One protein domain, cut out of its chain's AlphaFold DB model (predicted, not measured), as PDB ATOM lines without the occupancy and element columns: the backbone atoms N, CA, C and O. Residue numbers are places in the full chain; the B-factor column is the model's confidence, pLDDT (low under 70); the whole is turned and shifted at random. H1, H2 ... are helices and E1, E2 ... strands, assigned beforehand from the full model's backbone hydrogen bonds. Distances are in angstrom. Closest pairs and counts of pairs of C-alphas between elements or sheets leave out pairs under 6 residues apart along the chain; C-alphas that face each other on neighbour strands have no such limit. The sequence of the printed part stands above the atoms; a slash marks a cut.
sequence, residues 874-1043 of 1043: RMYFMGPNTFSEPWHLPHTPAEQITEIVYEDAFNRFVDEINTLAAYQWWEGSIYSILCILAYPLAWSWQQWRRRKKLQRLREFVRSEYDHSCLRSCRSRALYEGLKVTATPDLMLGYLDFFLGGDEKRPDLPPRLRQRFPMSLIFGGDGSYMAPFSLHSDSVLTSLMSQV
ATOM      1  N   ARG A 874     -33.416  -0.153  22.440       88.38
ATOM      2  CA  ARG A 874     -33.987  -1.413  22.927       88.38
ATOM      3  C   ARG A 874     -34.341  -2.308  21.747       88.38
ATOM      4  O   ARG A 874     -35.209  -1.944  20.955       88.38
ATOM      5  N   MET A 875     -33.733  -3.486  21.666       90.00
ATOM      6  CA  MET A 875     -34.110  -4.521  20.699       90.00
ATOM      7  C   MET A 875     -34.992  -5.576  21.362       90.00
ATOM      8  O   MET A 875     -34.660  -6.094  22.425       90.00
ATOM      9  N   TYR A 876     -36.108  -5.924  20.728       90.31
ATOM     10  CA  TYR A 876     -37.016  -6.960  21.223       90.31
ATOM     11  C   TYR A 876     -36.665  -8.327  20.634       90.31
ATOM     12  O   TYR A 876     -36.322  -8.435  19.456       90.31
ATOM     13  N   PHE A 877     -36.799  -9.374  21.446       92.50
ATOM     14  CA  PHE A 877     -36.754 -10.746  20.953       92.50
ATOM     15  C   PHE A 877     -38.008 -11.050  20.129       92.50
ATOM     16  O   PHE A 877     -39.122 -10.682  20.506       92.50
ATOM     17  N   MET A 878     -37.819 -11.751  19.018       89.31
ATOM     18  CA  MET A 878     -38.888 -12.287  18.187       89.31
ATOM     19  C   MET A 878     -39.350 -13.648  18.727       89.31
ATOM     20  O   MET A 878     -38.576 -14.385  19.341       89.31
ATOM     21  N   GLY A 879     -40.621 -13.978  18.489       86.75
ATOM     22  CA  GLY A 879     -41.254 -15.223  18.928       86.75
ATOM     23  C   GLY A 879     -41.899 -15.151  20.331       86.75
ATOM     24  O   GLY A 879     -41.412 -14.440  21.211       86.75
ATOM     25  N   PRO A 880     -42.980 -15.910  20.594       85.38
ATOM     26  CA  PRO A 880     -43.756 -15.875  21.845       85.38
ATOM     27  C   PRO A 880     -43.145 -16.698  23.000       85.38
ATOM     28  O   PRO A 880     -43.840 -17.071  23.951       85.38
ATOM     29  N   ASN A 881     -41.858 -17.055  22.917       89.56
ATOM     30  CA  ASN A 881     -41.159 -17.905  23.889       89.56
ATOM     31  C   ASN A 881     -41.854 -19.253  24.154       89.56
ATOM     32  O   ASN A 881     -42.052 -19.670  25.304       89.56
ATOM     33  N   THR A 882     -42.320 -19.920  23.107       87.06
ATOM     34  CA  THR A 882     -42.949 -21.244  23.213       87.06
ATOM     35  C   THR A 882     -41.937 -22.337  22.883       87.06
ATOM     36  O   THR A 882     -40.878 -22.070  22.324       87.06
ATOM     37  N   PHE A 883     -42.241 -23.592  23.223       88.00
ATOM     38  CA  PHE A 883     -41.355 -24.709  22.871       88.00
ATOM     39  C   PHE A 883     -41.201 -24.891  21.352       88.00
ATOM     40  O   PHE A 883     -40.169 -25.386  20.911       88.00
ATOM     41  N   SER A 884     -42.212 -24.498  20.570       84.75
ATOM     42  CA  SER A 884     -42.184 -24.502  19.103       84.75
ATOM     43  C   SER A 884     -41.464 -23.292  18.515       84.75
ATOM     44  O   SER A 884     -40.832 -23.414  17.473       84.75
ATOM     45  N   GLU A 885     -41.559 -22.139  19.175       89.25
ATOM     46  CA  GLU A 885     -40.983 -20.881  18.711       89.25
ATOM     47  C   GLU A 885     -40.304 -20.159  19.891       89.25
ATOM     48  O   GLU A 885     -40.954 -19.384  20.611       89.25
ATOM     49  N   PRO A 886     -39.021 -20.476  20.156       92.44
ATOM     50  CA  PRO A 886     -38.241 -19.823  21.198       92.44
ATOM     51  C   PRO A 886     -37.921 -18.371  20.824       92.44
ATOM     52  O   PRO A 886     -38.036 -17.956  19.668       92.44
ATOM     53  N   TRP A 887     -37.471 -17.610  21.820       94.00
ATOM     54  CA  TRP A 887     -36.943 -16.273  21.585       94.00
ATOM     55  C   TRP A 887     -35.735 -16.300  20.654       94.00
ATOM     56  O   TRP A 887     -34.838 -17.125  20.822       94.00
ATOM     57  N   HIS A 888     -35.702 -15.367  19.710       93.31
ATOM     58  CA  HIS A 888     -34.554 -15.165  18.835       93.31
ATOM     59  C   HIS A 888     -34.395 -13.690  18.447       93.31
ATOM     60  O   HIS A 888     -35.364 -12.934  18.422       93.31
ATOM     61  N   LEU A 889     -33.164 -13.273  18.171       93.56
ATOM     62  CA  LEU A 889     -32.807 -11.955  17.652       93.56
ATOM     63  C   LEU A 889     -32.470 -12.048  16.155       93.56
ATOM     64  O   LEU A 889     -31.947 -13.078  15.714       93.56
ATOM     65  N   PRO A 890     -32.746 -10.991  15.370       91.38
ATOM     66  CA  PRO A 890     -32.353 -10.927  13.967       91.38
ATOM     67  C   PRO A 890     -30.836 -10.721  13.812       91.38
ATOM     68  O   PRO A 890     -30.224  -9.972  14.571       91.38
ATOM     69  N   HIS A 891     -30.249 -11.320  12.773       87.50
ATOM     70  CA  HIS A 891     -28.825 -11.202  12.396       87.50
ATOM     71  C   HIS A 891     -28.442  -9.871  11.736       87.50
ATOM     72  O   HIS A 891     -27.440  -9.784  11.041       87.50
ATOM     73  N   THR A 892     -29.259  -8.834  11.887       85.81
ATOM     74  CA  THR A 892     -28.967  -7.503  11.351       85.81
ATOM     75  C   THR A 892     -29.135  -6.491  12.475       85.81
ATOM     76  O   THR A 892     -30.231  -6.427  13.049       85.81
ATOM     77  N   PRO A 893     -28.093  -5.711  12.817       88.88
ATOM     78  CA  PRO A 893     -28.222  -4.670  13.825       88.88
ATOM     79  C   PRO A 893     -29.239  -3.620  13.365       88.88
ATOM     80  O   PRO A 893     -29.346  -3.313  12.178       88.88
ATOM     81  N   ALA A 894     -30.004  -3.064  14.305       85.81
ATOM     82  CA  ALA A 894     -30.918  -1.968  13.995       85.81
ATOM     83  C   ALA A 894     -30.130  -0.708  13.578       85.81
ATOM     84  O   ALA A 894     -29.013  -0.480  14.058       85.81
ATOM     85  N   GLU A 895     -30.720   0.146  12.734       83.94
ATOM     86  CA  GLU A 895     -30.080   1.385  12.252       83.94
ATOM     87  C   GLU A 895     -29.541   2.242  13.412       83.94
ATOM     88  O   GLU A 895     -28.458   2.813  13.327       83.94
ATOM     89  N   GLN A 896     -30.247   2.254  14.547       83.44
ATOM     90  CA  GLN A 896     -29.906   3.045  15.731       83.44
ATOM     91  C   GLN A 896     -28.663   2.544  16.482       83.44
ATOM     92  O   GLN A 896     -28.075   3.314  17.238       83.44
ATOM     93  N   ILE A 897     -28.269   1.275  16.313       88.00
ATOM     94  CA  ILE A 897     -27.096   0.689  16.987       88.00
ATOM     95  C   ILE A 897     -25.932   0.401  16.035       88.00
ATOM     96  O   ILE A 897     -24.846   0.051  16.488       88.00
ATOM     97  N   THR A 898     -26.124   0.572  14.727       86.25
ATOM     98  CA  THR A 898     -25.127   0.204  13.703       86.25
ATOM     99  C   THR A 898     -23.791   0.936  13.900       86.25
ATOM    100  O   THR A 898     -22.725   0.397  13.611       86.25
ATOM    101  N   GLU A 899     -23.817   2.149  14.459       82.00
ATOM    102  CA  GLU A 899     -22.604   2.930  14.726       82.00
ATOM    103  C   GLU A 899     -21.837   2.508  15.987       82.00
ATOM    104  O   GLU A 899     -20.635   2.777  16.060       82.00
ATOM    105  N   ILE A 900     -22.499   1.855  16.950       87.25
ATOM    106  CA  ILE A 900     -21.914   1.452  18.244       87.25
ATOM    107  C   ILE A 900     -21.460  -0.010  18.266       87.25
ATOM    108  O   ILE A 900     -20.676  -0.386  19.138       87.25
ATOM    109  N   VAL A 901     -21.923  -0.834  17.317       90.25
ATOM    110  CA  VAL A 901     -21.532  -2.246  17.220       90.25
ATOM    111  C   VAL A 901     -20.614  -2.544  16.031       90.25
ATOM    112  O   VAL A 901     -20.606  -1.853  15.010       90.25
ATOM    113  N   TYR A 902     -19.813  -3.598  16.155       90.88
ATOM    114  CA  TYR A 902     -19.181  -4.272  15.025       90.88
ATOM    115  C   TYR A 902     -20.145  -5.326  14.477       90.88
ATOM    116  O   TYR A 902     -20.475  -6.273  15.184       90.88
ATOM    117  N   GLU A 903     -20.577  -5.171  13.225       89.94
ATOM    118  CA  GLU A 903     -21.600  -6.016  12.590       89.94
ATOM    119  C   GLU A 903     -21.249  -7.516  12.638       89.94
ATOM    120  O   GLU A 903     -22.035  -8.324  13.131       89.94
ATOM    121  N   ASP A 904     -20.020  -7.889  12.269       89.19
ATOM    122  CA  ASP A 904     -19.567  -9.290  12.293       89.19
ATOM    123  C   ASP A 904     -19.521  -9.900  13.705       89.19
ATOM    124  O   ASP A 904     -19.729 -11.100  13.897       89.19
ATOM    125  N   ALA A 905     -19.204  -9.094  14.722       90.94
ATOM    126  CA  ALA A 905     -19.184  -9.547  16.112       90.94
ATOM    127  C   ALA A 905     -20.599  -9.605  16.699       90.94
ATOM    128  O   ALA A 905     -20.908 -10.517  17.463       90.94
ATOM    129  N   PHE A 906     -21.476  -8.683  16.297       93.81
ATOM    130  CA  PHE A 906     -22.889  -8.705  16.651       93.81
ATOM    131  C   PHE A 906     -23.583  -9.962  16.114       93.81
ATOM    132  O   PHE A 906     -24.316 -10.611  16.853       93.81
ATOM    133  N   ASN A 907     -23.292 -10.373  14.880       92.81
ATOM    134  CA  ASN A 907     -23.897 -11.572  14.294       92.81
ATOM    135  C   ASN A 907     -23.501 -12.852  15.043       92.81
ATOM    136  O   ASN A 907     -24.359 -13.683  15.333       92.81
ATOM    137  N   ARG A 908     -22.229 -12.971  15.452       92.50
ATOM    138  CA  ARG A 908     -21.763 -14.082  16.303       92.50
ATOM    139  C   ARG A 908     -22.438 -14.084  17.673       92.50
ATOM    140  O   ARG A 908     -22.864 -15.130  18.152       92.50
ATOM    141  N   PHE A 909     -22.593 -12.909  18.276       94.31
ATOM    142  CA  PHE A 909     -23.338 -12.754  19.522       94.31
ATOM    143  C   PHE A 909     -24.807 -13.181  19.384       94.31
ATOM    144  O   PHE A 909     -25.336 -13.867  20.259       94.31
ATOM    145  N   VAL A 910     -25.461 -12.824  18.276       94.25
ATOM    146  CA  VAL A 910     -26.835 -13.247  17.974       94.25
ATOM    147  C   VAL A 910     -26.931 -14.767  17.829       94.25
ATOM    148  O   VAL A 910     -27.866 -15.358  18.369       94.25
ATOM    149  N   ASP A 911     -25.966 -15.424  17.179       94.06
ATOM    150  CA  ASP A 911     -25.924 -16.891  17.088       94.06
ATOM    151  C   ASP A 911     -25.838 -17.552  18.475       94.06
ATOM    152  O   ASP A 911     -26.583 -18.490  18.782       94.06
ATOM    153  N   GLU A 912     -24.984 -17.036  19.357       94.00
ATOM    154  CA  GLU A 912     -24.841 -17.542  20.727       94.00
ATOM    155  C   GLU A 912     -26.111 -17.309  21.561       94.00
ATOM    156  O   GLU A 912     -26.602 -18.225  22.226       94.00
ATOM    157  N   ILE A 913     -26.736 -16.135  21.461       93.81
ATOM    158  CA  ILE A 913     -28.010 -15.867  22.140       93.81
ATOM    159  C   ILE A 913     -29.136 -16.767  21.618       93.81
ATOM    160  O   ILE A 913     -29.880 -17.344  22.416       93.81
ATOM    161  N   ASN A 914     -29.266 -16.915  20.300       94.06
ATOM    162  CA  ASN A 914     -30.334 -17.707  19.687       94.06
ATOM    163  C   ASN A 914     -30.196 -19.194  20.037       94.06
ATOM    164  O   ASN A 914     -31.188 -19.867  20.332       94.06
ATOM    165  N   THR A 915     -28.966 -19.710  20.088       92.94
ATOM    166  CA  THR A 915     -28.701 -21.090  20.526       92.94
ATOM    167  C   THR A 915     -28.979 -21.291  22.017       92.94
ATOM    168  O   THR A 915     -29.545 -22.320  22.402       92.94
ATOM    169  N   LEU A 916     -28.671 -20.309  22.872       92.56
ATOM    170  CA  LEU A 916     -28.995 -20.350  24.303       92.56
ATOM    171  C   LEU A 916     -30.504 -20.291  24.566       92.56
ATOM    172  O   LEU A 916     -31.003 -20.991  25.462       92.56
ATOM    173  N   ALA A 917     -31.238 -19.497  23.787       91.81
ATOM    174  CA  ALA A 917     -32.685 -19.346  23.896       91.81
ATOM    175  C   ALA A 917     -33.464 -20.578  23.394       91.81
ATOM    176  O   ALA A 917     -34.562 -20.846  23.886       91.81
ATOM    177  N   ALA A 918     -32.889 -21.382  22.495       91.88
ATOM    178  CA  ALA A 918     -33.536 -22.569  21.938       91.88
ATOM    179  C   ALA A 918     -33.861 -23.651  22.992       91.88
ATOM    180  O   ALA A 918     -33.053 -23.981  23.871       91.88
ATOM    181  N   TYR A 919     -35.050 -24.249  22.891       91.50
ATOM    182  CA  TYR A 919     -35.479 -25.361  23.744       91.50
ATOM    183  C   TYR A 919     -35.015 -26.711  23.192       91.50
ATOM    184  O   TYR A 919     -34.997 -26.935  21.984       91.50
ATOM    185  N   GLN A 920     -34.678 -27.648  24.083       90.38
ATOM    186  CA  GLN A 920     -34.409 -29.026  23.674       90.38
ATOM    187  C   GLN A 920     -35.724 -29.775  23.404       90.38
ATOM    188  O   GLN A 920     -36.726 -29.564  24.087       90.38
ATOM    189  N   TRP A 921     -35.715 -30.696  22.438       87.19
ATOM    190  CA  TRP A 921     -36.913 -31.410  21.965       87.19
ATOM    191  C   TRP A 921     -37.684 -32.161  23.073       87.19
ATOM    192  O   TRP A 921     -38.915 -32.246  23.047       87.19
ATOM    193  N   TRP A 922     -36.979 -32.686  24.080       89.38
ATOM    194  CA  TRP A 922     -37.600 -33.416  25.188       89.38
ATOM    195  C   TRP A 922     -38.405 -32.493  26.113       89.38
ATOM    196  O   TRP A 922     -39.377 -32.934  26.722       89.38
ATOM    197  N   GLU A 923     -38.063 -31.204  26.192       91.25
ATOM    198  CA  GLU A 923     -38.741 -30.239  27.066       91.25
ATOM    199  C   GLU A 923     -40.185 -29.998  26.619       91.25
ATOM    200  O   GLU A 923     -41.103 -30.006  27.446       91.25
ATOM    201  N   GLY A 924     -40.379 -29.862  25.303       88.81
ATOM    202  CA  GLY A 924     -41.698 -29.762  24.679       88.81
ATOM    203  C   GLY A 924     -42.473 -31.081  24.714       88.81
ATOM    204  O   GLY A 924     -43.698 -31.076  24.837       88.81
ATOM    205  N   SER A 925     -41.771 -32.218  24.688       88.88
ATOM    206  CA  SER A 925     -42.394 -33.543  24.816       88.88
ATOM    207  C   SER A 925     -42.995 -33.745  26.214       88.88
ATOM    208  O   SER A 925     -44.150 -34.152  26.331       88.88
ATOM    209  N   ILE A 926     -42.264 -33.379  27.275       90.69
ATOM    210  CA  ILE A 926     -42.774 -33.411  28.660       90.69
ATOM    211  C   ILE A 926     -43.969 -32.473  28.819       90.69
ATOM    212  O   ILE A 926     -44.978 -32.867  29.401       90.69
ATOM    213  N   TYR A 927     -43.887 -31.258  28.273       90.44
ATOM    214  CA  TYR A 927     -45.006 -30.319  28.294       90.44
ATOM    215  C   TYR A 927     -46.252 -30.900  27.617       90.44
ATOM    216  O   TYR A 927     -47.329 -30.868  28.200       90.44
ATOM    217  N   SER A 928     -46.100 -31.505  26.436       89.00
ATOM    218  CA  SER A 928     -47.213 -32.113  25.694       89.00
ATOM    219  C   SER A 928     -47.873 -33.255  26.475       89.00
ATOM    220  O   SER A 928     -49.099 -33.346  26.515       89.00
ATOM    221  N   ILE A 929     -47.076 -34.086  27.155       90.50
ATOM    222  CA  ILE A 929     -47.575 -35.158  28.029       90.50
ATOM    223  C   ILE A 929     -48.323 -34.568  29.236       90.50
ATOM    224  O   ILE A 929     -49.441 -34.990  29.542       90.50
ATOM    225  N   LEU A 930     -47.745 -33.567  29.909       90.25
ATOM    226  CA  LEU A 930     -48.364 -32.905  31.060       90.25
ATOM    227  C   LEU A 930     -49.635 -32.137  30.681       90.25
ATOM    228  O   LEU A 930     -50.560 -32.098  31.484       90.25
ATOM    229  N   CYS A 931     -49.730 -31.578  29.474       87.12
ATOM    230  CA  CYS A 931     -50.942 -30.908  28.997       87.12
ATOM    231  C   CYS A 931     -52.143 -31.857  28.946       87.12
ATOM    232  O   CYS A 931     -53.257 -31.432  29.245       87.12
ATOM    233  N   ILE A 932     -51.918 -33.133  28.607       90.81
ATOM    234  CA  ILE A 932     -52.966 -34.162  28.558       90.81
ATOM    235  C   ILE A 932     -53.285 -34.687  29.967       90.81
ATOM    236  O   ILE A 932     -54.450 -34.903  30.290       90.81
ATOM    237  N   LEU A 933     -52.264 -34.897  30.808       89.75
ATOM    238  CA  LEU A 933     -52.421 -35.538  32.122       89.75
ATOM    239  C   LEU A 933     -52.838 -34.573  33.245       89.75
ATOM    240  O   LEU A 933     -53.632 -34.941  34.107       89.75
ATOM    241  N   ALA A 934     -52.271 -33.366  33.276       89.06
ATOM    242  CA  ALA A 934     -52.457 -32.378  34.336       89.06
ATOM    243  C   ALA A 934     -52.059 -30.969  33.855       89.06
ATOM    244  O   ALA A 934     -50.939 -30.501  34.081       89.06
ATOM    245  N   TYR A 935     -53.005 -30.261  33.236       82.94
ATOM    246  CA  TYR A 935     -52.772 -28.937  32.647       82.94
ATOM    247  C   TYR A 935     -52.093 -27.906  33.585       82.94
ATOM    248  O   TYR A 935     -51.145 -27.256  33.140       82.94
ATOM    249  N   PRO A 936     -52.454 -27.777  34.885       86.56
ATOM    250  CA  PRO A 936     -51.766 -26.845  35.789       86.56
ATOM    251  C   PRO A 936     -50.273 -27.162  35.974       86.56
ATOM    252  O   PRO A 936     -49.449 -26.251  36.067       86.56
ATOM    253  N   LEU A 937     -49.910 -28.452  35.978       87.00
ATOM    254  CA  LEU A 937     -48.512 -28.881  36.054       87.00
ATOM    255  C   LEU A 937     -47.774 -28.581  34.747       87.00
ATOM    256  O   LEU A 937     -46.635 -28.124  34.799       87.00
ATOM    257  N   ALA A 938     -48.429 -28.745  33.595       86.25
ATOM    258  CA  ALA A 938     -47.878 -28.359  32.296       86.25
ATOM    259  C   ALA A 938     -47.556 -26.857  32.233       86.25
ATOM    260  O   ALA A 938     -46.451 -26.474  31.843       86.25
ATOM    261  N   TRP A 939     -48.480 -26.006  32.686       86.62
ATOM    262  CA  TRP A 939     -48.255 -24.560  32.752       86.62
ATOM    263  C   TRP A 939     -47.099 -24.207  33.698       86.62
ATOM    264  O   TRP A 939     -46.201 -23.449  33.325       86.62
ATOM    265  N   SER A 940     -47.052 -24.820  34.888       88.62
ATOM    266  CA  SER A 940     -45.947 -24.610  35.834       88.62
ATOM    267  C   SER A 940     -44.591 -25.064  35.271       88.62
ATOM    268  O   SER A 940     -43.587 -24.375  35.457       88.62
ATOM    269  N   TRP A 941     -44.564 -26.169  34.516       90.44
ATOM    270  CA  TRP A 941     -43.376 -26.682  33.835       90.44
ATOM    271  C   TRP A 941     -42.873 -25.697  32.780       90.44
ATOM    272  O   TRP A 941     -41.690 -25.354  32.769       90.44
ATOM    273  N   GLN A 942     -43.770 -25.188  31.933       88.81
ATOM    274  CA  GLN A 942     -43.435 -24.197  30.913       88.81
ATOM    275  C   GLN A 942     -42.882 -22.911  31.539       88.81
ATOM    276  O   GLN A 942     -41.829 -22.430  31.120       88.81
ATOM    277  N   GLN A 943     -43.531 -22.390  32.583       88.75
ATOM    278  CA  GLN A 943     -43.067 -21.197  33.299       88.75
ATOM    279  C   GLN A 943     -41.704 -21.412  33.969       88.75
ATOM    280  O   GLN A 943     -40.827 -20.550  33.903       88.75
ATOM    281  N   TRP A 944     -41.483 -22.586  34.563       89.94
ATOM    282  CA  TRP A 944     -40.197 -22.936  35.160       89.94
ATOM    283  C   TRP A 944     -39.070 -23.004  34.117       89.94
ATOM    284  O   TRP A 944     -37.999 -22.432  34.340       89.94
ATOM    285  N   ARG A 945     -39.306 -23.627  32.951       92.06
ATOM    286  CA  ARG A 945     -38.318 -23.662  31.854       92.06
ATOM    287  C   ARG A 945     -38.012 -22.267  31.312       92.06
ATOM    288  O   ARG A 945     -36.835 -21.944  31.154       92.06
ATOM    289  N   ARG A 946     -39.029 -21.419  31.121       90.06
ATOM    290  CA  ARG A 946     -38.862 -20.020  30.683       90.06
ATOM    291  C   ARG A 946     -37.991 -19.208  31.639       90.06
ATOM    292  O   ARG A 946     -37.045 -18.558  31.202       90.06
ATOM    293  N   ARG A 947     -38.245 -19.298  32.952       90.31
ATOM    294  CA  ARG A 947     -37.427 -18.618  33.978       90.31
ATOM    295  C   ARG A 947     -35.973 -19.067  33.933       90.31
ATOM    296  O   ARG A 947     -35.077 -18.227  33.956       90.31
ATOM    297  N   LYS A 948     -35.743 -20.377  33.811       88.75
ATOM    298  CA  LYS A 948     -34.392 -20.941  33.728       88.75
ATOM    299  C   LYS A 948     -33.637 -20.448  32.488       88.75
ATOM    300  O   LYS A 948     -32.441 -20.185  32.571       88.75
ATOM    301  N   LYS A 949     -34.322 -20.296  31.349       89.50
ATOM    302  CA  LYS A 949     -33.730 -19.748  30.118       89.50
ATOM    303  C   LYS A 949     -33.388 -18.266  30.242       89.50
ATOM    304  O   LYS A 949     -32.272 -17.890  29.902       89.50
ATOM    305  N   LEU A 950     -34.286 -17.450  30.796       91.19
ATOM    306  CA  LEU A 950     -34.011 -16.030  31.041       91.19
ATOM    307  C   LEU A 950     -32.815 -15.831  31.986       91.19
ATOM    308  O   LEU A 950     -31.972 -14.980  31.723       91.19
ATOM    309  N   GLN A 951     -32.728 -16.617  33.063       89.50
ATOM    310  CA  GLN A 951     -31.588 -16.567  33.985       89.50
ATOM    311  C   GLN A 951     -30.271 -16.868  33.266       89.50
ATOM    312  O   GLN A 951     -29.328 -16.096  33.393       89.50
ATOM    313  N   ARG A 952     -30.243 -17.912  32.431       89.69
ATOM    314  CA  ARG A 952     -29.049 -18.266  31.658       89.69
ATOM    315  C   ARG A 952     -28.657 -17.190  30.641       89.69
ATOM    316  O   ARG A 952     -27.476 -16.911  30.497       89.69
ATOM    317  N   LEU A 953     -29.627 -16.562  29.972       91.62
ATOM    318  CA  LEU A 953     -29.362 -15.435  29.066       91.62
ATOM    319  C   LEU A 953     -28.792 -14.220  29.815       91.62
ATOM    320  O   LEU A 953     -27.865 -13.579  29.329       91.62
ATOM    321  N   ARG A 954     -29.308 -13.917  31.013       90.88
ATOM    322  CA  ARG A 954     -28.786 -12.835  31.864       90.88
ATOM    323  C   ARG A 954     -27.368 -13.114  32.352       90.88
ATOM    324  O   ARG A 954     -26.539 -12.214  32.319       90.88
ATOM    325  N   GLU A 955     -27.092 -14.337  32.797       87.62
ATOM    326  CA  GLU A 955     -25.753 -14.762  33.226       87.62
ATOM    327  C   GLU A 955     -24.755 -14.704  32.068       87.62
ATOM    328  O   GLU A 955     -23.665 -14.153  32.231       87.62
ATOM    329  N   PHE A 956     -25.163 -15.165  30.883       90.81
ATOM    330  CA  PHE A 956     -24.342 -15.099  29.682       90.81
ATOM    331  C   PHE A 956     -23.940 -13.655  29.354       90.81
ATOM    332  O   PHE A 956     -22.753 -13.347  29.307       90.81
ATOM    333  N   VAL A 957     -24.907 -12.738  29.232       88.81
ATOM    334  CA  VAL A 957     -24.619 -11.331  28.893       88.81
ATOM    335  C   VAL A 957     -23.864 -10.600  30.006       88.81
ATOM    336  O   VAL A 957     -23.021  -9.762  29.709       88.81
ATOM    337  N   ARG A 958     -24.134 -10.896  31.284       83.56
ATOM    338  CA  ARG A 958     -23.493 -10.189  32.407       83.56
ATOM    339  C   ARG A 958     -22.074 -10.674  32.701       83.56
ATOM    340  O   ARG A 958     -21.291  -9.902  33.241       83.56
ATOM    341  N   SER A 959     -21.773 -11.949  32.456       78.50
ATOM    342  CA  SER A 959     -20.544 -12.563  32.981       78.50
ATOM    343  C   SER A 959     -19.783 -13.493  32.042       78.50
ATOM    344  O   SER A 959     -18.588 -13.662  32.259       78.50
ATOM    345  N   GLU A 960     -20.417 -14.100  31.033       84.50
ATOM    346  CA  GLU A 960     -19.714 -15.026  30.122       84.50
ATOM    347  C   GLU A 960     -19.277 -14.340  28.821       84.50
ATOM    348  O   GLU A 960     -18.206 -14.641  28.299       84.50
ATOM    349  N   TYR A 961     -20.082 -13.410  28.305       87.44
ATOM    350  CA  TYR A 961     -19.799 -12.676  27.078       87.44
ATOM    351  C   TYR A 961     -18.951 -11.429  27.351       87.44
ATOM    352  O   TYR A 961     -19.253 -10.645  28.247       87.44
ATOM    353  N   ASP A 962     -17.923 -11.202  26.537       84.31
ATOM    354  CA  ASP A 962     -16.924 -10.128  26.681       84.31
ATOM    355  C   ASP A 962     -17.360  -8.766  26.104       84.31
ATOM    356  O   ASP A 962     -16.564  -7.829  26.010       84.31
ATOM    357  N   HIS A 963     -18.624  -8.655  25.681       89.44
ATOM    358  CA  HIS A 963     -19.199  -7.466  25.040       89.44
ATOM    359  C   HIS A 963     -18.414  -7.040  23.784       89.44
ATOM    360  O   HIS A 963     -18.502  -5.886  23.362       89.44
ATOM    361  N   SER A 964     -17.674  -7.957  23.145       87.19
ATOM    362  CA  SER A 964     -16.805  -7.685  21.984       87.19
ATOM    363  C   SER A 964     -17.522  -7.086  20.776       87.19
ATOM    364  O   SER A 964     -16.883  -6.455  19.932       87.19
ATOM    365  N   CYS A 965     -18.848  -7.227  20.695       90.19
ATOM    366  CA  CYS A 965     -19.654  -6.549  19.687       90.19
ATOM    367  C   CYS A 965     -19.698  -5.027  19.854       90.19
ATOM    368  O   CYS A 965     -19.983  -4.359  18.870       90.19
ATOM    369  N   LEU A 966     -19.426  -4.463  21.036       89.81
ATOM    370  CA  LEU A 966     -19.421  -3.015  21.272       89.81
ATOM    371  C   LEU A 966     -18.086  -2.381  20.852       89.81
ATOM    372  O   LEU A 966     -17.013  -2.938  21.093       89.81
ATOM    373  N   ARG A 967     -18.139  -1.175  20.277       86.31
ATOM    374  CA  ARG A 967     -16.941  -0.406  19.899       86.31
ATOM    375  C   ARG A 967     -16.234   0.220  21.107       86.31
ATOM    376  O   ARG A 967     -15.003   0.152  21.183       86.31
ATOM    377  N   SER A 968     -16.988   0.732  22.083       82.19
ATOM    378  CA  SER A 968     -16.442   1.338  23.307       82.19
ATOM    379  C   SER A 968     -15.510   0.375  24.047       82.19
ATOM    380  O   SER A 968     -15.846  -0.783  24.314       82.19
ATOM    381  N   CYS A 969     -14.319   0.856  24.404       77.06
ATOM    382  CA  CYS A 969     -13.375   0.105  25.230       77.06
ATOM    383  C   CYS A 969     -13.847   0.045  26.688       77.06
ATOM    384  O   CYS A 969     -13.702  -0.991  27.337       77.06
ATOM    385  N   ARG A 970     -14.443   1.126  27.206       76.62
ATOM    386  CA  ARG A 970     -14.937   1.190  28.586       76.62
ATOM    387  C   ARG A 970     -16.165   0.317  28.808       76.62
ATOM    388  O   ARG A 970     -16.204  -0.377  29.819       76.62
ATOM    389  N   SER A 971     -17.134   0.309  27.887       74.75
ATOM    390  CA  SER A 971     -18.321  -0.554  28.007       74.75
ATOM    391  C   SER A 971     -17.944  -2.033  28.036       74.75
ATOM    392  O   SER A 971     -18.533  -2.791  28.802       74.75
ATOM    393  N   ARG A 972     -16.918  -2.423  27.263       81.25
ATOM    394  CA  ARG A 972     -16.335  -3.774  27.290       81.25
ATOM    395  C   ARG A 972     -15.642  -4.086  28.613       81.25
ATOM    396  O   ARG A 972     -15.853  -5.148  29.177       81.25
ATOM    397  N   ALA A 973     -14.840  -3.155  29.128       70.00
ATOM    398  CA  ALA A 973     -14.094  -3.359  30.370       70.00
ATOM    399  C   ALA A 973     -14.991  -3.456  31.618       70.00
ATOM    400  O   ALA A 973     -14.633  -4.150  32.569       70.00
ATOM    401  N   LEU A 974     -16.130  -2.756  31.627       72.19
ATOM    402  CA  LEU A 974     -17.039  -2.697  32.777       72.19
ATOM    403  C   LEU A 974     -18.196  -3.706  32.715       72.19
ATOM    404  O   LEU A 974     -18.885  -3.863  33.714       72.19
ATOM    405  N   TYR A 975     -18.408  -4.402  31.590       74.00
ATOM    406  CA  TYR A 975     -19.555  -5.304  31.376       74.00
ATOM    407  C   TYR A 975     -20.929  -4.630  31.588       74.00
ATOM    408  O   TYR A 975     -21.916  -5.278  31.933       74.00
ATOM    409  N   GLU A 976     -21.012  -3.318  31.346       75.19
ATOM    410  CA  GLU A 976     -22.212  -2.491  31.567       75.19
ATOM    411  C   GLU A 976     -22.919  -2.082  30.259       75.19
ATOM    412  O   GLU A 976     -23.958  -1.427  30.288       75.19
ATOM    413  N   GLY A 977     -22.384  -2.461  29.093       80.19
ATOM    414  CA  GLY A 977     -22.893  -1.991  27.800       80.19
ATOM    415  C   GLY A 977     -24.164  -2.684  27.285       80.19
ATOM    416  O   GLY A 977     -24.807  -2.164  26.373       80.19
ATOM    417  N   LEU A 978     -24.537  -3.837  27.851       88.75
ATOM    418  CA  LEU A 978     -25.670  -4.669  27.422       88.75
ATOM    419  C   LEU A 978     -26.456  -5.199  28.627       88.75
ATOM    420  O   LEU A 978     -25.860  -5.716  29.573       88.75
ATOM    421  N   LYS A 979     -27.795  -5.157  28.574       88.69
ATOM    422  CA  LYS A 979     -28.669  -5.708  29.631       88.69
ATOM    423  C   LYS A 979     -29.865  -6.458  29.048       88.69
ATOM    424  O   LYS A 979     -30.557  -5.940  28.180       88.69
ATOM    425  N   VAL A 980     -30.127  -7.674  29.547       90.44
ATOM    426  CA  VAL A 980     -31.268  -8.511  29.124       90.44
ATOM    427  C   VAL A 980     -32.373  -8.516  30.171       90.44
ATOM    428  O   VAL A 980     -32.185  -8.893  31.337       90.44
ATOM    429  N   THR A 981     -33.573  -8.185  29.730       88.12
ATOM    430  CA  THR A 981     -34.763  -8.029  30.564       88.12
ATOM    431  C   THR A 981     -35.976  -8.638  29.868       88.12
ATOM    432  O   THR A 981     -35.961  -8.962  28.682       88.12
ATOM    433  N   ALA A 982     -37.014  -8.926  30.645       88.75
ATOM    434  CA  ALA A 982     -38.225  -9.542  30.134       88.75
ATOM    435  C   ALA A 982     -39.420  -9.125  30.977       88.75
ATOM    436  O   ALA A 982     -39.290  -8.745  32.141       88.75
ATOM    437  N   THR A 983     -40.582  -9.248  30.360       86.88
ATOM    438  CA  THR A 983     -41.887  -9.020  30.972       86.88
ATOM    439  C   THR A 983     -42.212 -10.080  32.044       86.88
ATOM    440  O   THR A 983     -41.690 -11.199  31.980       86.88
ATOM    441  N   PRO A 984     -43.056  -9.767  33.051       82.44
ATOM    442  CA  PRO A 984     -43.373 -10.690  34.152       82.44
ATOM    443  C   PRO A 984     -44.010 -12.022  33.720       82.44
ATOM    444  O   PRO A 984     -43.847 -13.038  34.397       82.44
ATOM    445  N   ASP A 985     -44.726 -12.024  32.598       82.12
ATOM    446  CA  ASP A 985     -45.348 -13.186  31.955       82.12
ATOM    447  C   ASP A 985     -44.362 -14.013  31.104       82.12
ATOM    448  O   ASP A 985     -44.696 -15.121  30.672       82.12
ATOM    449  N   LEU A 986     -43.129 -13.516  30.921       88.19
ATOM    450  CA  LEU A 986     -42.019 -14.152  30.199       88.19
ATOM    451  C   LEU A 986     -42.328 -14.454  28.726       88.19
ATOM    452  O   LEU A 986     -41.702 -15.336  28.134       88.19
ATOM    453  N   MET A 987     -43.286 -13.738  28.138       86.50
ATOM    454  CA  MET A 987     -43.656 -13.874  26.726       86.50
ATOM    455  C   MET A 987     -42.832 -12.931  25.845       86.50
ATOM    456  O   MET A 987     -42.414 -13.323  24.757       86.50
ATOM    457  N   LEU A 988     -42.524 -11.727  26.339       89.06
ATOM    458  CA  LEU A 988     -41.710 -10.727  25.644       89.06
ATOM    459  C   LEU A 988     -40.395 -10.482  26.394       89.06
ATOM    460  O   LEU A 988     -40.408 -10.088  27.565       89.06
ATOM    461  N   GLY A 989     -39.273 -10.699  25.710       90.19
ATOM    462  CA  GLY A 989     -37.929 -10.347  26.167       90.19
ATOM    463  C   GLY A 989     -37.361  -9.189  25.352       90.19
ATOM    464  O   GLY A 989     -37.754  -8.987  24.201       90.19
ATOM    465  N   TYR A 990     -36.407  -8.452  25.915       91.00
ATOM    466  CA  TYR A 990     -35.680  -7.395  25.215       91.00
ATOM    467  C   TYR A 990     -34.235  -7.240  25.716       91.00
ATOM    468  O   TYR A 990     -33.872  -7.699  26.802       91.00
ATOM    469  N   LEU A 991     -33.405  -6.629  24.870       91.62
ATOM    470  CA  LEU A 991     -31.992  -6.331  25.079       91.62
ATOM    471  C   LEU A 991     -31.777  -4.815  24.958       91.62
ATOM    472  O   LEU A 991     -32.069  -4.229  23.911       91.62
ATOM    473  N   ASP A 992     -31.257  -4.203  26.017       89.56
ATOM    474  CA  ASP A 992     -30.970  -2.768  26.101       89.56
ATOM    475  C   ASP A 992     -29.474  -2.489  25.884       89.56
ATOM    476  O   ASP A 992     -28.620  -3.179  26.451       89.56
ATOM    477  N   PHE A 993     -29.170  -1.461  25.081       89.38
ATOM    478  CA  PHE A 993     -27.810  -1.016  24.749       89.38
ATOM    479  C   PHE A 993     -27.466   0.307  25.440       89.38
ATOM    480  O   PHE A 993     -28.221   1.280  25.331       89.38
ATOM    481  N   PHE A 994     -26.291   0.370  26.072       86.19
ATOM    482  CA  PHE A 994     -25.804   1.542  26.806       86.19
ATOM    483  C   PHE A 994     -24.446   2.040  26.281       86.19
ATOM    484  O   PHE A 994     -23.559   1.251  25.948       86.19
ATOM    485  N   LEU A 995     -24.275   3.365  26.225       80.88
ATOM    486  CA  LEU A 995     -23.017   4.020  25.845       80.88
ATOM    487  C   LEU A 995     -22.012   4.046  26.995       80.88
ATOM    488  O   LEU A 995     -22.342   4.410  28.125       80.88
ATOM    489  N   GLY A 996     -20.755   3.761  26.662       68.81
ATOM    490  CA  GLY A 996     -19.617   3.987  27.545       68.81
ATOM    491  C   GLY A 996     -19.263   5.472  27.602       68.81
ATOM    492  O   GLY A 996     -19.416   6.203  26.625       68.81
ATOM    493  N   GLY A 997     -18.789   5.954  28.755       63.50
ATOM    494  CA  GLY A 997     -18.462   7.376  28.952       63.50
ATOM    495  C   GLY A 997     -17.379   7.944  28.015       63.50
ATOM    496  O   GLY A 997     -17.256   9.160  27.905       63.50
ATOM    497  N   ASP A 998     -16.624   7.077  27.352       60.53
ATOM    498  CA  ASP A 998     -15.613   7.326  26.320       60.53
ATOM    499  C   ASP A 998     -16.201   7.578  24.913       60.53
ATOM    500  O   ASP A 998     -15.526   8.170  24.075       60.53
ATOM    501  N   GLU A 999     -17.467   7.225  24.662       60.88
ATOM    502  CA  GLU A 999     -18.171   7.439  23.383       60.88
ATOM    503  C   GLU A 999     -19.163   8.619  23.408       60.88
ATOM    504  O   GLU A 999     -20.064   8.690  22.571       60.88
ATOM    505  N   LYS A1000     -19.011   9.579  24.334       57.69
ATOM    506  CA  LYS A1000     -19.860  10.788  24.412       57.69
ATOM    507  C   LYS A1000     -19.666  11.712  23.197       57.69
ATOM    508  O   LYS A1000     -19.007  12.748  23.280       57.69
ATOM    509  N   ARG A1001     -20.250  11.346  22.057       62.69
ATOM    510  CA  ARG A1001     -20.449  12.217  20.894       62.69
ATOM    511  C   ARG A1001     -21.671  13.110  21.137       62.69
ATOM    512  O   ARG A1001     -22.621  12.668  21.770       62.69
ATOM    513  N   PRO A1002     -21.706  14.347  20.620       59.16
ATOM    514  CA  PRO A1002     -22.857  15.239  20.793       59.16
ATOM    515  C   PRO A1002     -24.162  14.700  20.167       59.16
ATOM    516  O   PRO A1002     -25.245  15.155  20.541       59.16
ATOM    517  N   ASP A1003     -24.056  13.725  19.257       62.78
ATOM    518  CA  ASP A1003     -25.170  13.147  18.494       62.78
ATOM    519  C   ASP A1003     -25.735  11.844  19.111       62.78
ATOM    520  O   ASP A1003     -26.813  11.390  18.725       62.78
ATOM    521  N   LEU A1004     -25.031  11.252  20.086       67.31
ATOM    522  CA  LEU A1004     -25.343   9.967  20.726       67.31
ATOM    523  C   LEU A1004     -25.270  10.119  22.260       67.31
ATOM    524  O   LEU A1004     -24.237  10.537  22.779       67.31
ATOM    525  N   PRO A1005     -26.308   9.755  23.030       68.81
ATOM    526  CA  PRO A1005     -27.551   9.127  22.598       68.81
ATOM    527  C   PRO A1005     -28.474  10.091  21.820       68.81
ATOM    528  O   PRO A1005     -28.531  11.278  22.145       68.81
ATOM    529  N   PRO A1006     -29.258   9.596  20.840       69.25
ATOM    530  CA  PRO A1006     -30.159  10.437  20.054       69.25
ATOM    531  C   PRO A1006     -31.175  11.131  20.963       69.25
ATOM    532  O   PRO A1006     -31.735  10.502  21.875       69.25
ATOM    533  N   ARG A1007     -31.433  12.421  20.704       71.31
ATOM    534  CA  ARG A1007     -32.388  13.231  21.480       71.31
ATOM    535  C   ARG A1007     -33.776  12.595  21.416       71.31
ATOM    536  O   ARG A1007     -34.152  12.054  20.380       71.31
ATOM    537  N   LEU A1008     -34.582  12.729  22.472       71.19
ATOM    538  CA  LEU A1008     -35.901  12.082  22.567       71.19
ATOM    539  C   LEU A1008     -36.792  12.314  21.325       71.19
ATOM    540  O   LEU A1008     -37.424  11.382  20.842       71.19
ATOM    541  N   ARG A1009     -36.769  13.521  20.736       70.38
ATOM    542  CA  ARG A1009     -37.519  13.847  19.502       70.38
ATOM    543  C   ARG A1009     -37.116  13.010  18.283       70.38
ATOM    544  O   ARG A1009     -37.967  12.733  17.449       70.38
ATOM    545  N   GLN A1010     -35.850  12.610  18.184       72.31
ATOM    546  CA  GLN A1010     -35.327  11.769  17.099       72.31
ATOM    547  C   GLN A1010     -35.651  10.282  17.304       72.31
ATOM    548  O   GLN A1010     -35.473   9.489  16.388       72.31
ATOM    549  N   ARG A1011     -36.142   9.897  18.492       73.56
ATOM    550  CA  ARG A1011     -36.565   8.523  18.807       73.56
ATOM    551  C   ARG A1011     -38.030   8.245  18.465       73.56
ATOM    552  O   ARG A1011     -38.480   7.117  18.645       73.56
ATOM    553  N   PHE A1012     -38.785   9.248  18.012       73.94
ATOM    554  CA  PHE A1012     -40.172   9.066  17.590       73.94
ATOM    555  C   PHE A1012     -40.263   8.769  16.083       73.94
ATOM    556  O   PHE A1012     -39.598   9.446  15.299       73.94
ATOM    557  N   PRO A1013     -41.122   7.820  15.664       74.06
ATOM    558  CA  PRO A1013     -42.043   7.040  16.495       74.06
ATOM    559  C   PRO A1013     -41.343   5.895  17.248       74.06
ATOM    560  O   PRO A1013     -40.624   5.099  16.656       74.06
ATOM    561  N   MET A1014     -41.602   5.784  18.555       74.31
ATOM    562  CA  MET A1014     -41.136   4.655  19.362       74.31
ATOM    563  C   MET A1014     -42.182   3.540  19.318       74.31
ATOM    564  O   MET A1014     -43.338   3.756  19.688       74.31
ATOM    565  N   SER A1015     -41.793   2.346  18.878       77.88
ATOM    566  CA  SER A1015     -42.658   1.166  18.894       77.88
ATOM    567  C   SER A1015     -42.611   0.484  20.263       77.88
ATOM    568  O   SER A1015     -41.569  -0.038  20.664       77.88
ATOM    569  N   LEU A1016     -43.744   0.463  20.966       83.00
ATOM    570  CA  LEU A1016     -43.924  -0.325  22.183       83.00
ATOM    571  C   LEU A1016     -44.725  -1.583  21.867       83.00
ATOM    572  O   LEU A1016     -45.816  -1.503  21.304       83.00
ATOM    573  N   ILE A1017     -44.169  -2.736  22.224       85.06
ATOM    574  CA  ILE A1017     -44.789  -4.037  21.980       85.06
ATOM    575  C   ILE A1017     -45.560  -4.449  23.236       85.06
ATOM    576  O   ILE A1017     -45.039  -4.373  24.348       85.06
ATOM    577  N   PHE A1018     -46.809  -4.884  23.060       83.38
ATOM    578  CA  PHE A1018     -47.583  -5.490  24.140       83.38
ATOM    579  C   PHE A1018     -47.035  -6.892  24.435       83.38
ATOM    580  O   PHE A1018     -46.856  -7.693  23.519       83.38
ATOM    581  N   GLY A1019     -46.777  -7.186  25.709       82.62
ATOM    582  CA  GLY A1019     -46.550  -8.553  26.179       82.62
ATOM    583  C   GLY A1019     -47.865  -9.334  26.237       82.62
ATOM    584  O   GLY A1019     -48.942  -8.736  26.194       82.62
ATOM    585  N   GLY A1020     -47.785 -10.655  26.370       82.75
ATOM    586  CA  GLY A1020     -48.938 -11.557  26.366       82.75
ATOM    587  C   GLY A1020     -49.416 -11.972  24.970       82.75
ATOM    588  O   GLY A1020     -49.069 -11.367  23.960       82.75
ATOM    589  N   ASP A1021     -50.221 -13.032  24.918       83.19
ATOM    590  CA  ASP A1021     -50.838 -13.576  23.695       83.19
ATOM    591  C   ASP A1021     -52.364 -13.370  23.658       83.19
ATOM    592  O   ASP A1021     -53.051 -13.873  22.769       83.19
ATOM    593  N   GLY A1022     -52.904 -12.629  24.631       81.19
ATOM    594  CA  GLY A1022     -54.336 -12.369  24.759       81.19
ATOM    595  C   GLY A1022     -55.122 -13.535  25.359       81.19
ATOM    596  O   GLY A1022     -56.351 -13.475  25.414       81.19
ATOM    597  N   SER A1023     -54.446 -14.588  25.827       81.50
ATOM    598  CA  SER A1023     -55.092 -15.677  26.557       81.50
ATOM    599  C   SER A1023     -55.518 -15.241  27.962       81.50
ATOM    600  O   SER A1023     -55.001 -14.282  28.534       81.50
ATOM    601  N   TYR A1024     -56.437 -15.995  28.573       79.44
ATOM    602  CA  TYR A1024     -56.850 -15.766  29.966       79.44
ATOM    603  C   TYR A1024     -55.674 -15.860  30.961       79.44
ATOM    604  O   TYR A1024     -55.702 -15.233  32.015       79.44
ATOM    605  N   MET A1025     -54.633 -16.627  30.621       76.12
ATOM    606  CA  MET A1025     -53.442 -16.817  31.455       76.12
ATOM    607  C   MET A1025     -52.340 -15.777  31.189       76.12
ATOM    608  O   MET A1025     -51.512 -15.550  32.068       76.12
ATOM    609  N   ALA A1026     -52.314 -15.163  30.003       79.62
ATOM    610  CA  ALA A1026     -51.350 -14.137  29.601       79.62
ATOM    611  C   ALA A1026     -52.059 -13.039  28.777       79.62
ATOM    612  O   ALA A1026     -51.920 -12.983  27.549       79.62
ATOM    613  N   PRO A1027     -52.863 -12.178  29.434       85.94
ATOM    614  CA  PRO A1027     -53.565 -11.100  28.749       85.94
ATOM    615  C   PRO A1027     -52.568 -10.109  28.147       85.94
ATOM    616  O   PRO A1027     -51.457  -9.949  28.658       85.94
ATOM    617  N   PHE A1028     -52.982  -9.401  27.094       86.50
ATOM    618  CA  PHE A1028     -52.153  -8.341  26.531       86.50
ATOM    619  C   PHE A1028     -51.865  -7.278  27.593       86.50
ATOM    620  O   PHE A1028     -52.786  -6.655  28.124       86.50
ATOM    621  N   SER A1029     -50.586  -7.077  27.905       83.88
ATOM    622  CA  SER A1029     -50.141  -6.117  28.910       83.88
ATOM    623  C   SER A1029     -49.040  -5.226  28.349       83.88
ATOM    624  O   SER A1029     -48.063  -5.688  27.760       83.88
ATOM    625  N   LEU A1030     -49.212  -3.913  28.509       83.94
ATOM    626  CA  LEU A1030     -48.159  -2.954  28.214       83.94
ATOM    627  C   LEU A1030     -47.285  -2.834  29.460       83.94
ATOM    628  O   LEU A1030     -47.682  -2.208  30.443       83.94
ATOM    629  N   HIS A1031     -46.118  -3.469  29.437       78.19
ATOM    630  CA  HIS A1031     -45.168  -3.338  30.532       78.19
ATOM    631  C   HIS A1031     -44.365  -2.046  30.365       78.19
ATOM    632  O   HIS A1031     -43.722  -1.836  29.339       78.19
ATOM    633  N   SER A1032     -44.422  -1.182  31.377       75.56
ATOM    634  CA  SER A1032     -43.628   0.041  31.448       75.56
ATOM    635  C   SER A1032     -42.556  -0.152  32.510       75.56
ATOM    636  O   SER A1032     -42.876  -0.329  33.685       75.56
ATOM    637  N   ASP A1033     -41.298  -0.190  32.087       74.31
ATOM    638  CA  ASP A1033     -40.153  -0.319  32.979       74.31
ATOM    639  C   ASP A1033     -39.523   1.041  33.292       74.31
ATOM    640  O   ASP A1033     -39.796   2.038  32.622       74.31
ATOM    641  N   SER A1034     -38.666   1.082  34.316       71.44
ATOM    642  CA  SER A1034     -38.064   2.322  34.823       71.44
ATOM    643  C   SER A1034     -37.327   3.115  33.738       71.44
ATOM    644  O   SER A1034     -37.398   4.344  33.718       71.44
ATOM    645  N   VAL A1035     -36.660   2.417  32.811       76.69
ATOM    646  CA  VAL A1035     -35.948   3.012  31.671       76.69
ATOM    647  C   VAL A1035     -36.930   3.702  30.729       76.69
ATOM    648  O   VAL A1035     -36.740   4.874  30.407       76.69
ATOM    649  N   LEU A1036     -38.009   3.024  30.329       77.50
ATOM    650  CA  LEU A1036     -39.012   3.606  29.449       77.50
ATOM    651  C   LEU A1036     -39.781   4.746  30.130       77.50
ATOM    652  O   LEU A1036     -39.985   5.787  29.507       77.50
ATOM    653  N   THR A1037     -40.153   4.599  31.409       77.94
ATOM    654  CA  THR A1037     -40.795   5.681  32.175       77.94
ATOM    655  C   THR A1037     -39.878   6.890  32.324       77.94
ATOM    656  O   THR A1037     -40.340   8.015  32.169       77.94
ATOM    657  N   SER A1038     -38.578   6.675  32.564       74.94
ATOM    658  CA  SER A1038     -37.592   7.754  32.682       74.94
ATOM    659  C   SER A1038     -37.411   8.469  31.342       74.94
ATOM    660  O   SER A1038     -37.543   9.690  31.278       74.94
ATOM    661  N   LEU A1039     -37.242   7.726  30.243       73.75
ATOM    662  CA  LEU A1039     -37.151   8.286  28.888       73.75
ATOM    663  C   LEU A1039     -38.403   9.079  28.490       73.75
ATOM    664  O   LEU A1039     -38.281  10.130  27.868       73.75
ATOM    665  N   MET A1040     -39.599   8.609  28.859       72.12
ATOM    666  CA  MET A1040     -40.847   9.345  28.626       72.12
ATOM    667  C   MET A1040     -41.025  10.547  29.563       72.12
ATOM    668  O   MET A1040     -41.706  11.496  29.190       72.12
ATOM    669  N   SER A1041     -40.416  10.538  30.753       68.44
ATOM    670  CA  SER A1041     -40.446  11.670  31.693       68.44
ATOM    671  C   SER A1041     -39.481  12.805  31.334       68.44
ATOM    672  O   SER A1041     -39.624  13.903  31.854       68.44
ATOM    673  N   GLN A1042     -38.528  12.569  30.421       64.69
ATOM    674  CA  GLN A1042     -37.607  13.587  29.890       64.69
ATOM    675  C   GLN A1042     -38.271  14.562  28.884       64.69
ATOM    676  O   GLN A1042     -37.559  15.302  28.199       64.69
ATOM    677  N   VAL A1043     -39.607  14.533  28.751       50.91
ATOM    678  CA  VAL A1043     -40.415  15.392  27.857       50.91
ATOM    679  C   VAL A1043     -40.598  16.794  28.417       50.91
ATOM    680  O   VAL A1043     -40.970  16.913  29.604       50.91
TER     681      VAL A1043
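Overview. This is residues 874 to 1043 of the 1043 residues of an uncharacterized protein of Aegilops tauschii subsp. strangulata (UniProt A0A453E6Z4). A small three-stranded sheet lies in the middle, with the long helix H3 running over its edge strand E2; H2 folds back on the first part of H3, making a hairpin at one end of the long axis, and H1 meets H3 farther along. Beyond the sheet, on the side away from H3, lie short H5 and H6 and a long loop. The printed part has 170 residues, with E1 H1 H2 H3 H4 E2 E3 H5 H6 along the chain; the sheet, order E1 E3 E2, is antiparallel, and the class is mostly helix. The whole is compact, radius of gyration of the C-alphas 17.7 A, yet elongated, spanning 60 by 34 by 24 A.

Along the chain. E1 is residues 874 to 876, from C-alpha 874 at (-33.987, -1.413, 22.927); E3 is 989 to 994, 17.0 A; E2 is 978 to 982, 13.7 A. H3 is 935 to 960, 36.0 A, H2 921 to 933, 19.0 A, H1 903 to 917, 20.7 A. H4 is 969 to 974, H5 1008 to 1011 and H6 1034 to 1041, ending at (-40.446, 11.670, 31.693).

Arrangement. E3 pairs with E1 (N 875 and O 991, 2.9 A) and, as a hairpin, with E2 (N 990 and O 981, 2.8 A). H3 is on the sheet at a height of 9.8 A, over E2 and along the strands, at 5 degrees to E2 on the local plane; the C-alphas of Arg 954 and Val 980 are closest, 5.7 A. H2 and H3, a helical hairpin, touch through residues 927 to 931 and 937 to 942 (C-alphas of Leu 930 and Ala 938, 4.7 A), opposite ways at a shallow tilt of 25 degrees. H1 touches H3 with residues 913 to 917 (C-alphas of Ala 917 and Lys 949, 6.3 A), opposite ways at 32 degrees, a shallow tilt only just short of steep. H4 is not on the sheet; H5 and H6 are close but not clearly touching. Every O i to N i+4 pair is within hydrogen-bond range in H1, H3, H4 and H6, 8 of 9 in H2; H5 is too short for one.

Size, cuts and confidence. The C-alphas of Leu 933 and Pro 1002, the farthest apart, are 59.8 A apart. The printed part has no cut. The links E1 to H1, E3 to H5 and H5 to H6 are long. Mean pLDDT of the printed part is 83.9; residues 996 to 1006 and 1041 to 1043 are under 70.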